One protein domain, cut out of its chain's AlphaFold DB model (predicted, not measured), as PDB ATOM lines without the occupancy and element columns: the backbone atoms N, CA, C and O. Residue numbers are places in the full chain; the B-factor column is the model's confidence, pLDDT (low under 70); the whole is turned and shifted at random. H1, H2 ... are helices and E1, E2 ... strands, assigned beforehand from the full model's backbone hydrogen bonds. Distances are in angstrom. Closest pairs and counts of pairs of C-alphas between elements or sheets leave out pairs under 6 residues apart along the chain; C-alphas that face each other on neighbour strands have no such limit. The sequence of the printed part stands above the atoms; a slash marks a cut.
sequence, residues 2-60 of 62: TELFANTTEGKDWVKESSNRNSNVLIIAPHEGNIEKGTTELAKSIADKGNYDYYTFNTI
ATOM      1  N   THR A   2      -4.198 -33.065 -17.956       95.50
ATOM      2  CA  THR A   2      -4.659 -32.174 -19.047       95.50
ATOM      3  C   THR A   2      -3.772 -30.946 -19.275       95.50
ATOM      4  O   THR A   2      -3.357 -30.700 -20.399       95.50
ATOM      5  N   GLU A   3      -3.429 -30.212 -18.214       97.94
ATOM      6  CA  GLU A   3      -2.543 -29.045 -18.316       97.94
ATOM      7  C   GLU A   3      -1.113 -29.439 -18.709       97.94
ATOM      8  O   GLU A   3      -0.524 -28.820 -19.590       97.94
ATOM      9  N   LEU A   4      -0.573 -30.512 -18.122       95.44
ATOM     10  CA  LEU A   4       0.749 -31.027 -18.478       95.44
ATOM     11  C   LEU A   4       0.806 -31.406 -19.964       95.44
ATOM     12  O   LEU A   4       1.711 -30.969 -20.666       95.44
ATOM     13  N   PHE A   5      -0.184 -32.144 -20.472       95.88
ATOM     14  CA  PHE A   5      -0.267 -32.551 -21.879       95.88
ATOM     15  C   PHE A   5      -0.483 -31.377 -22.836       95.88
ATOM     16  O   PHE A   5      -0.030 -31.438 -23.971       95.88
ATOM     17  N   ALA A   6      -1.136 -30.299 -22.396       98.06
ATOM     18  CA  ALA A   6      -1.278 -29.089 -23.203       98.06
ATOM     19  C   ALA A   6       0.050 -28.325 -23.368       98.06
ATOM     20  O   ALA A   6       0.204 -27.571 -24.325       98.06
ATOM     21  N   ASN A   7       1.000 -28.521 -22.450       97.75
ATOM     22  CA  ASN A   7       2.246 -27.753 -22.373       97.75
ATOM     23  C   ASN A   7       3.514 -28.595 -22.597       97.75
ATOM     24  O   ASN A   7       4.625 -28.068 -22.542       97.75
ATOM     25  N   THR A   8       3.372 -29.897 -22.840       96.88
ATOM     26  CA  THR A   8       4.483 -30.831 -23.062       96.88
ATOM     27  C   THR A   8       4.126 -31.838 -24.149       96.88
ATOM     28  O   THR A   8       2.964 -32.012 -24.502       96.88
ATOM     29  N   THR A   9       5.127 -32.505 -24.710       96.50
ATOM     30  CA  THR A   9       4.975 -33.409 -25.852       96.50
ATOM     31  C   THR A   9       5.418 -34.830 -25.498       96.50
ATOM     32  O   THR A   9       6.562 -35.043 -25.093       96.50
ATOM     33  N   GLU A  10       4.529 -35.811 -25.689       96.44
ATOM     34  CA  GLU A  10       4.857 -37.243 -25.581       96.44
ATOM     35  C   GLU A  10       5.996 -37.611 -26.546       96.44
ATOM     36  O   GLU A  10       6.043 -37.126 -27.676       96.44
ATOM     37  N   GLY A  11       6.942 -38.440 -26.106       95.44
ATOM     38  CA  GLY A  11       8.116 -38.844 -26.887       95.44
ATOM     39  C   GLY A  11       9.232 -37.796 -26.976       95.44
ATOM     40  O   GLY A  11      10.325 -38.123 -27.430       95.44
ATOM     41  N   LYS A  12       8.998 -36.564 -26.505       95.00
ATOM     42  CA  LYS A  12      10.038 -35.533 -26.326       95.00
ATOM     43  C   LYS A  12      10.285 -35.215 -24.855       95.00
ATOM     44  O   LYS A  12      11.423 -35.034 -24.442       95.00
ATOM     45  N   ASP A  13       9.208 -35.123 -24.084       95.62
ATOM     46  CA  ASP A  13       9.242 -34.622 -22.712       95.62
ATOM     47  C   ASP A  13       8.978 -35.738 -21.709       95.62
ATOM     48  O   ASP A  13       9.548 -35.767 -20.619       95.62
ATOM     49  N   TRP A  14       8.130 -36.680 -22.107       95.81
ATOM     50  CA  TRP A  14       7.726 -37.811 -21.298       95.81
ATOM     51  C   TRP A  14       7.280 -38.980 -22.170       95.81
ATOM     52  O   TRP A  14       6.933 -38.808 -23.340       95.81
ATOM     53  N   VAL A  15       7.245 -40.164 -21.574       95.75
ATOM     54  CA  VAL A  15       6.635 -41.374 -22.130       95.75
ATOM     55  C   VAL A  15       5.774 -42.045 -21.063       95.75
ATOM     56  O   VAL A  15       5.978 -41.846 -19.863       95.75
ATOM     57  N   LYS A  16       4.798 -42.841 -21.495       95.56
ATOM     58  CA  LYS A  16       4.086 -43.778 -20.619       95.56
ATOM     59  C   LYS A  16       4.485 -45.187 -21.024       95.56
ATOM     60  O   LYS A  16       4.480 -45.499 -22.212       95.56
ATOM     61  N   GLU A  17       4.769 -46.039 -20.052       94.94
ATOM     62  CA  GLU A  17       4.933 -47.474 -20.288       94.94
ATOM     63  C   GLU A  17       3.885 -48.229 -19.480       94.94
ATOM     64  O   GLU A  17       3.526 -47.832 -18.369       94.94
ATOM     65  N   SER A  18       3.388 -49.327 -20.036       96.19
ATOM     66  CA  SER A  18       2.506 -50.226 -19.310       96.19
ATOM     67  C   SER A  18       2.683 -51.668 -19.756       96.19
ATOM     68  O   SER A  18       3.054 -51.952 -20.896       96.19
ATOM     69  N   SER A  19       2.400 -52.593 -18.843       97.25
ATOM     70  CA  SER A  19       2.276 -54.011 -19.160       97.25
ATOM     71  C   SER A  19       1.077 -54.597 -18.436       97.25
ATOM     72  O   SER A  19       0.945 -54.429 -17.224       97.25
ATOM     73  N   ASN A  20       0.242 -55.316 -19.178       97.62
ATOM     74  CA  ASN A  20      -0.847 -56.109 -18.627       97.62
ATOM     75  C   ASN A  20      -0.403 -57.577 -18.574       97.62
ATOM     76  O   ASN A  20      -0.113 -58.179 -19.609       97.62
ATOM     77  N   ARG A  21      -0.322 -58.125 -17.363       97.88
ATOM     78  CA  ARG A  21       0.048 -59.512 -17.060       97.88
ATOM     79  C   ARG A  21      -1.124 -60.279 -16.433       97.88
ATOM     80  O   ARG A  21      -0.925 -61.392 -15.952       97.88
ATOM     81  N   ASN A  22      -2.334 -59.707 -16.469       97.94
ATOM     82  CA  ASN A  22      -3.538 -60.188 -15.790       97.94
ATOM     83  C   ASN A  22      -3.301 -60.457 -14.296       97.94
ATOM     84  O   ASN A  22      -3.782 -61.451 -13.745       97.94
ATOM     85  N   SER A  23      -2.519 -59.598 -13.643       98.31
ATOM     86  CA  SER A  23      -2.253 -59.720 -12.216       98.31
ATOM     87  C   SER A  23      -3.332 -59.037 -11.376       98.31
ATOM     88  O   SER A  23      -3.905 -58.027 -11.767       98.31
ATOM     89  N   ASN A  24      -3.556 -59.533 -10.157       98.31
ATOM     90  CA  ASN A  24      -4.379 -58.830  -9.162       98.31
ATOM     91  C   ASN A  24      -3.627 -57.668  -8.485       98.31
ATOM     92  O   ASN A  24      -4.186 -56.988  -7.626       98.31
ATOM     93  N   VAL A  25      -2.348 -57.474  -8.821       98.44
ATOM     94  CA  VAL A  25      -1.477 -56.433  -8.272       98.44
ATOM     95  C   VAL A  25      -0.968 -55.562  -9.415       98.44
ATOM     96  O   VAL A  25      -0.459 -56.073 -10.413       98.44
ATOM     97  N   LEU A  26      -1.068 -54.245  -9.233       98.44
ATOM     98  CA  LEU A  26      -0.503 -53.230 -10.116       98.44
ATOM     99  C   LEU A  26       0.638 -52.517  -9.392       98.44
ATOM    100  O   LEU A  26       0.437 -51.943  -8.321       98.44
ATOM    101  N   ILE A  27       1.817 -52.517 -10.003       98.44
ATOM    102  CA  ILE A  27       2.918 -51.643  -9.614       98.44
ATOM    103  C   ILE A  27       2.815 -50.363 -10.437       98.44
ATOM    104  O   ILE A  27       2.788 -50.405 -11.667       98.44
ATOM    105  N   ILE A  28       2.745 -49.225  -9.752       97.25
ATOM    106  CA  ILE A  28       2.639 -47.916 -10.386       97.25
ATOM    107  C   ILE A  28       3.693 -46.964  -9.839       97.25
ATOM    108  O   ILE A  28       3.862 -46.845  -8.627       97.25
ATOM    109  N   ALA A  29       4.363 -46.259 -10.745       96.06
ATOM    110  CA  ALA A  29       5.268 -45.167 -10.421       96.06
ATOM    111  C   ALA A  29       4.961 -43.987 -11.360       96.06
ATOM    112  O   ALA A  29       5.378 -43.968 -12.516       96.06
ATOM    113  N   PRO A  30       4.151 -43.010 -10.916       94.88
ATOM    114  CA  PRO A  30       3.738 -41.897 -11.769       94.88
ATOM    115  C   PRO A  30       4.820 -40.813 -11.925       94.88
ATOM    116  O   PRO A  30       4.617 -39.881 -12.698       94.88
ATOM    117  N   HIS A  31       5.926 -40.904 -11.181       95.50
ATOM    118  CA  HIS A  31       6.991 -39.897 -11.098       95.50
ATOM    119  C   HIS A  31       8.361 -40.480 -11.477       95.50
ATOM    120  O   HIS A  31       9.354 -40.304 -10.776       95.50
ATOM    121  N   GLU A  32       8.420 -41.206 -12.584       91.50
ATOM    122  CA  GLU A  32       9.642 -41.877 -13.012       91.50
ATOM    123  C   GLU A  32      10.654 -40.964 -13.720       91.50
ATOM    124  O   GLU A  32      10.388 -39.798 -14.034       91.50
ATOM    125  N   GLY A  33      11.840 -41.521 -13.971       88.12
ATOM    126  CA  GLY A  33      12.952 -40.848 -14.624       88.12
ATOM    127  C   GLY A  33      13.571 -39.789 -13.730       88.12
ATOM    128  O   GLY A  33      13.956 -40.050 -12.589       88.12
ATOM    129  N   ASN A  34      13.675 -38.575 -14.263       87.81
ATOM    130  CA  ASN A  34      14.286 -37.452 -13.562       87.81
ATOM    131  C   ASN A  34      13.360 -36.760 -12.544       87.81
ATOM    132  O   ASN A  34      13.854 -35.898 -11.816       87.81
ATOM    133  N   ILE A  35      12.075 -37.140 -12.432       91.69
ATOM    134  CA  ILE A  35      11.191 -36.610 -11.375       91.69
ATOM    135  C   ILE A  35      11.622 -37.163 -10.004       91.69
ATOM    136  O   ILE A  35      12.043 -36.399  -9.138       91.69
ATOM    137  N   GLU A  36      11.561 -38.485  -9.812       93.81
ATOM    138  CA  GLU A  36      12.007 -39.174  -8.593       93.81
ATOM    139  C   GLU A  36      13.030 -40.259  -8.951       93.81
ATOM    140  O   GLU A  36      12.696 -41.409  -9.246       93.81
ATOM    141  N   LYS A  37      14.313 -39.885  -8.935       90.81
ATOM    142  CA  LYS A  37      15.413 -40.755  -9.379       90.81
ATOM    143  C   LYS A  37      15.436 -42.092  -8.633       90.81
ATOM    144  O   LYS A  37      15.350 -42.131  -7.407       90.81
ATOM    145  N   GLY A  38      15.618 -43.179  -9.382       92.38
ATOM    146  CA  GLY A  38      15.666 -44.548  -8.861       92.38
ATOM    147  C   GLY A  38      14.305 -45.247  -8.783       92.38
ATOM    148  O   GLY A  38      14.263 -46.465  -8.592       92.38
ATOM    149  N   THR A  39      13.190 -44.518  -8.933       94.94
ATOM    150  CA  THR A  39      11.851 -45.130  -8.928       94.94
ATOM    151  C   THR A  39      11.609 -45.984 -10.168       94.94
ATOM    152  O   THR A  39      11.045 -47.065 -10.024       94.94
ATOM    153  N   THR A  40      12.119 -45.580 -11.340       93.56
ATOM    154  CA  THR A  40      12.016 -46.351 -12.591       93.56
ATOM    155  C   THR A  40      12.587 -47.747 -12.455       93.56
ATOM    156  O   THR A  40      11.927 -48.748 -12.732       93.56
ATOM    157  N   GLU A  41      13.829 -47.834 -11.996       94.44
ATOM    158  CA  GLU A  41      14.535 -49.099 -11.887       94.44
ATOM    159  C   GLU A  41      13.896 -49.983 -10.811       94.44
ATOM    160  O   GLU A  41      13.741 -51.193 -11.006       94.44
ATOM    161  N   LEU A  42      13.488 -49.386  -9.686       96.75
ATOM    162  CA  LEU A  42      12.878 -50.116  -8.580       96.75
ATOM    163  C   LEU A  42      11.486 -50.651  -8.941       96.75
ATOM    164  O   LEU A  42      11.229 -51.841  -8.741       96.75
ATOM    165  N   ALA A  43      10.601 -49.811  -9.482       97.19
ATOM    166  CA  ALA A  43       9.234 -50.189  -9.829       97.19
ATOM    167  C   ALA A  43       9.219 -51.274 -10.912       97.19
ATOM    168  O   ALA A  43       8.549 -52.298 -10.745       97.19
ATOM    169  N   LYS A  44      10.040 -51.118 -11.959       96.19
ATOM    170  CA  LYS A  44      10.200 -52.131 -13.009       96.19
ATOM    171  C   LYS A  44      10.749 -53.444 -12.450       96.19
ATOM    172  O   LYS A  44      10.188 -54.501 -12.723       96.19
ATOM    173  N   SER A  45      11.758 -53.397 -11.569       98.06
ATOM    174  CA  SER A  45      12.298 -54.606 -10.923       98.06
ATOM    175  C   SER A  45      11.261 -55.339 -10.065       98.06
ATOM    176  O   SER A  45      11.209 -56.569 -10.099       98.06
ATOM    177  N   ILE A  46      10.434 -54.615  -9.302       98.31
ATOM    178  CA  ILE A  46       9.361 -55.211  -8.491       98.31
ATOM    179  C   ILE A  46       8.302 -55.840  -9.398       98.31
ATOM    180  O   ILE A  46       7.918 -56.989  -9.170       98.31
ATOM    181  N   ALA A  47       7.859 -55.118 -10.430       98.25
ATOM    182  CA  ALA A  47       6.866 -55.618 -11.369       98.25
ATOM    183  C   ALA A  47       7.354 -56.900 -12.053       98.25
ATOM    184  O   ALA A  47       6.631 -57.895 -12.072       98.25
ATOM    185  N   ASP A  48       8.581 -56.895 -12.577       98.12
ATOM    186  CA  ASP A  48       9.185 -58.029 -13.284       98.12
ATOM    187  C   ASP A  48       9.376 -59.247 -12.371       98.12
ATOM    188  O   ASP A  48       8.998 -60.356 -12.740       98.12
ATOM    189  N   LYS A  49       9.902 -59.054 -11.153       98.25
ATOM    190  CA  LYS A  49      10.092 -60.148 -10.181       98.25
ATOM    191  C   LYS A  49       8.773 -60.754  -9.707       98.25
ATOM    192  O   LYS A  49       8.721 -61.951  -9.441       98.25
ATOM    193  N   GLY A  50       7.735 -59.932  -9.564       98.06
ATOM    194  CA  GLY A  50       6.418 -60.358  -9.097       98.06
ATOM    195  C   GLY A  50       5.471 -60.835 -10.199       98.06
ATOM    196  O   GLY A  50       4.404 -61.357  -9.886       98.06
ATOM    197  N   ASN A  51       5.839 -60.658 -11.474       98.31
ATOM    198  CA  ASN A  51       4.943 -60.831 -12.618       98.31
ATOM    199  C   ASN A  51       3.630 -60.032 -12.454       98.31
ATOM    200  O   ASN A  51       2.530 -60.532 -12.696       98.31
ATOM    201  N   TYR A  52       3.758 -58.786 -11.992       98.69
ATOM    202  CA  TYR A  52       2.639 -57.880 -11.726       98.69
ATOM    203  C   TYR A  52       2.339 -56.978 -12.917       98.69
ATOM    204  O   TYR A  52       3.216 -56.730 -13.748       98.69
ATOM    205  N   ASP A  53       1.116 -56.455 -12.978       98.75
ATOM    206  CA  ASP A  53       0.786 -55.398 -13.928       98.75
ATOM    207  C   ASP A  53       1.631 -54.157 -13.609       98.75
ATOM    208  O   ASP A  53       2.042 -53.940 -12.464       98.75
ATOM    209  N   TYR A  54       1.910 -53.344 -14.624       98.38
ATOM    210  CA  TYR A  54       2.801 -52.192 -14.504       98.38
ATOM    211  C   TYR A  54       2.250 -50.989 -15.257       98.38
ATOM    212  O   TYR A  54       1.754 -51.133 -16.378       98.38
ATOM    213  N   TYR A  55       2.375 -49.807 -14.659       97.81
ATOM    214  CA  TYR A  55       2.152 -48.530 -15.327       97.81
ATOM    215  C   TYR A  55       3.121 -47.471 -14.805       97.81
ATOM    216  O   TYR A  55       3.324 -47.336 -13.599       97.81
ATOM    217  N   THR A  56       3.647 -46.656 -15.709       95.81
ATOM    218  CA  THR A  56       4.497 -45.517 -15.369       95.81
ATOM    219  C   THR A  56       4.197 -44.301 -16.236       95.81
ATOM    220  O   THR A  56       3.742 -44.413 -17.379       95.81
ATOM    221  N   PHE A  57       4.491 -43.132 -15.671       96.44
ATOM    222  CA  PHE A  57       4.727 -41.901 -16.404       96.44
ATOM    223  C   PHE A  57       6.165 -41.447 -16.120       96.44
ATOM    224  O   PHE A  57       6.512 -41.161 -14.974       96.44
ATOM    225  N   ASN A  58       6.992 -41.382 -17.162       94.38
ATOM    226  CA  ASN A  58       8.425 -41.137 -17.048       94.38
ATOM    227  C   ASN A  58       8.812 -39.873 -17.823       94.38
ATOM    228  O   ASN A  58       8.463 -39.745 -19.000       94.38
ATOM    229  N   THR A  59       9.534 -38.946 -17.190       93.25
ATOM    230  CA  THR A  59      10.115 -37.798 -17.900       93.25
ATOM    231  C   THR A  59      11.432 -38.179 -18.546       93.25
ATOM    232  O   THR A  59      12.343 -38.652 -17.874       93.25
ATOM    233  N   ILE A  60      11.565 -37.856 -19.826       90.62
ATOM    234  CA  ILE A  60      12.775 -38.129 -20.614       90.62
ATOM    235  C   ILE A  60      13.569 -36.854 -20.938       90.62
ATOM    236  O   ILE A  60      14.530 -36.902 -21.700       90.62
TER     237      ILE A  60
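Overview. This is residues 2 to 60 of the 62 residues of an uncharacterized protein of Staphylococcus haemolyticus (strain JCSC1435) (UniProt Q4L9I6). Two layers: a twisted three-stranded sheet with H2 packed lengthwise on one face, and short H1 off one end. The 59 printed residues hold two named helices and three named strands, in order H1, E1, E2, H2, E3; the sheet, E1 E3 E2, and the class are mixed. It is only just compact, close to loose, radius of gyration of the C-alphas 12.2 A, spanning 35 by 22 by 15 A.

Arrangement. H1, residues 2 to 7, is not on the sheet. E1, residues 14 to 19, is antiparallel to E3, residues 53 to 59; N 15 and O 58 are 2.9 A apart. E2, residues 26 to 33, is parallel to E3; N 27 and O 53 are 2.9 A apart. H2, residues 39 to 50, is over E3 and E2, height 8.6 A over the sheet; its closest C-alpha pair with E2 is Thr 40 and Glu 32, 5.1 A. E2, H2, E3 form a strand-helix-strand unit, parallel strands joined through a helix, its crossover right-handed. In H1 and H2 every O i to N i+4 pair is within hydrogen-bond range.

Along the chain. H1 begins at C-alpha 2 (-4.659, -32.174, -19.047); E3, 20.3 A long, ends at C-alpha 59 (10.115, -37.798, -17.900). H2 measures 16.2 A.

Size, cuts and confidence. The printed part has no cut; no printed residue is under 70.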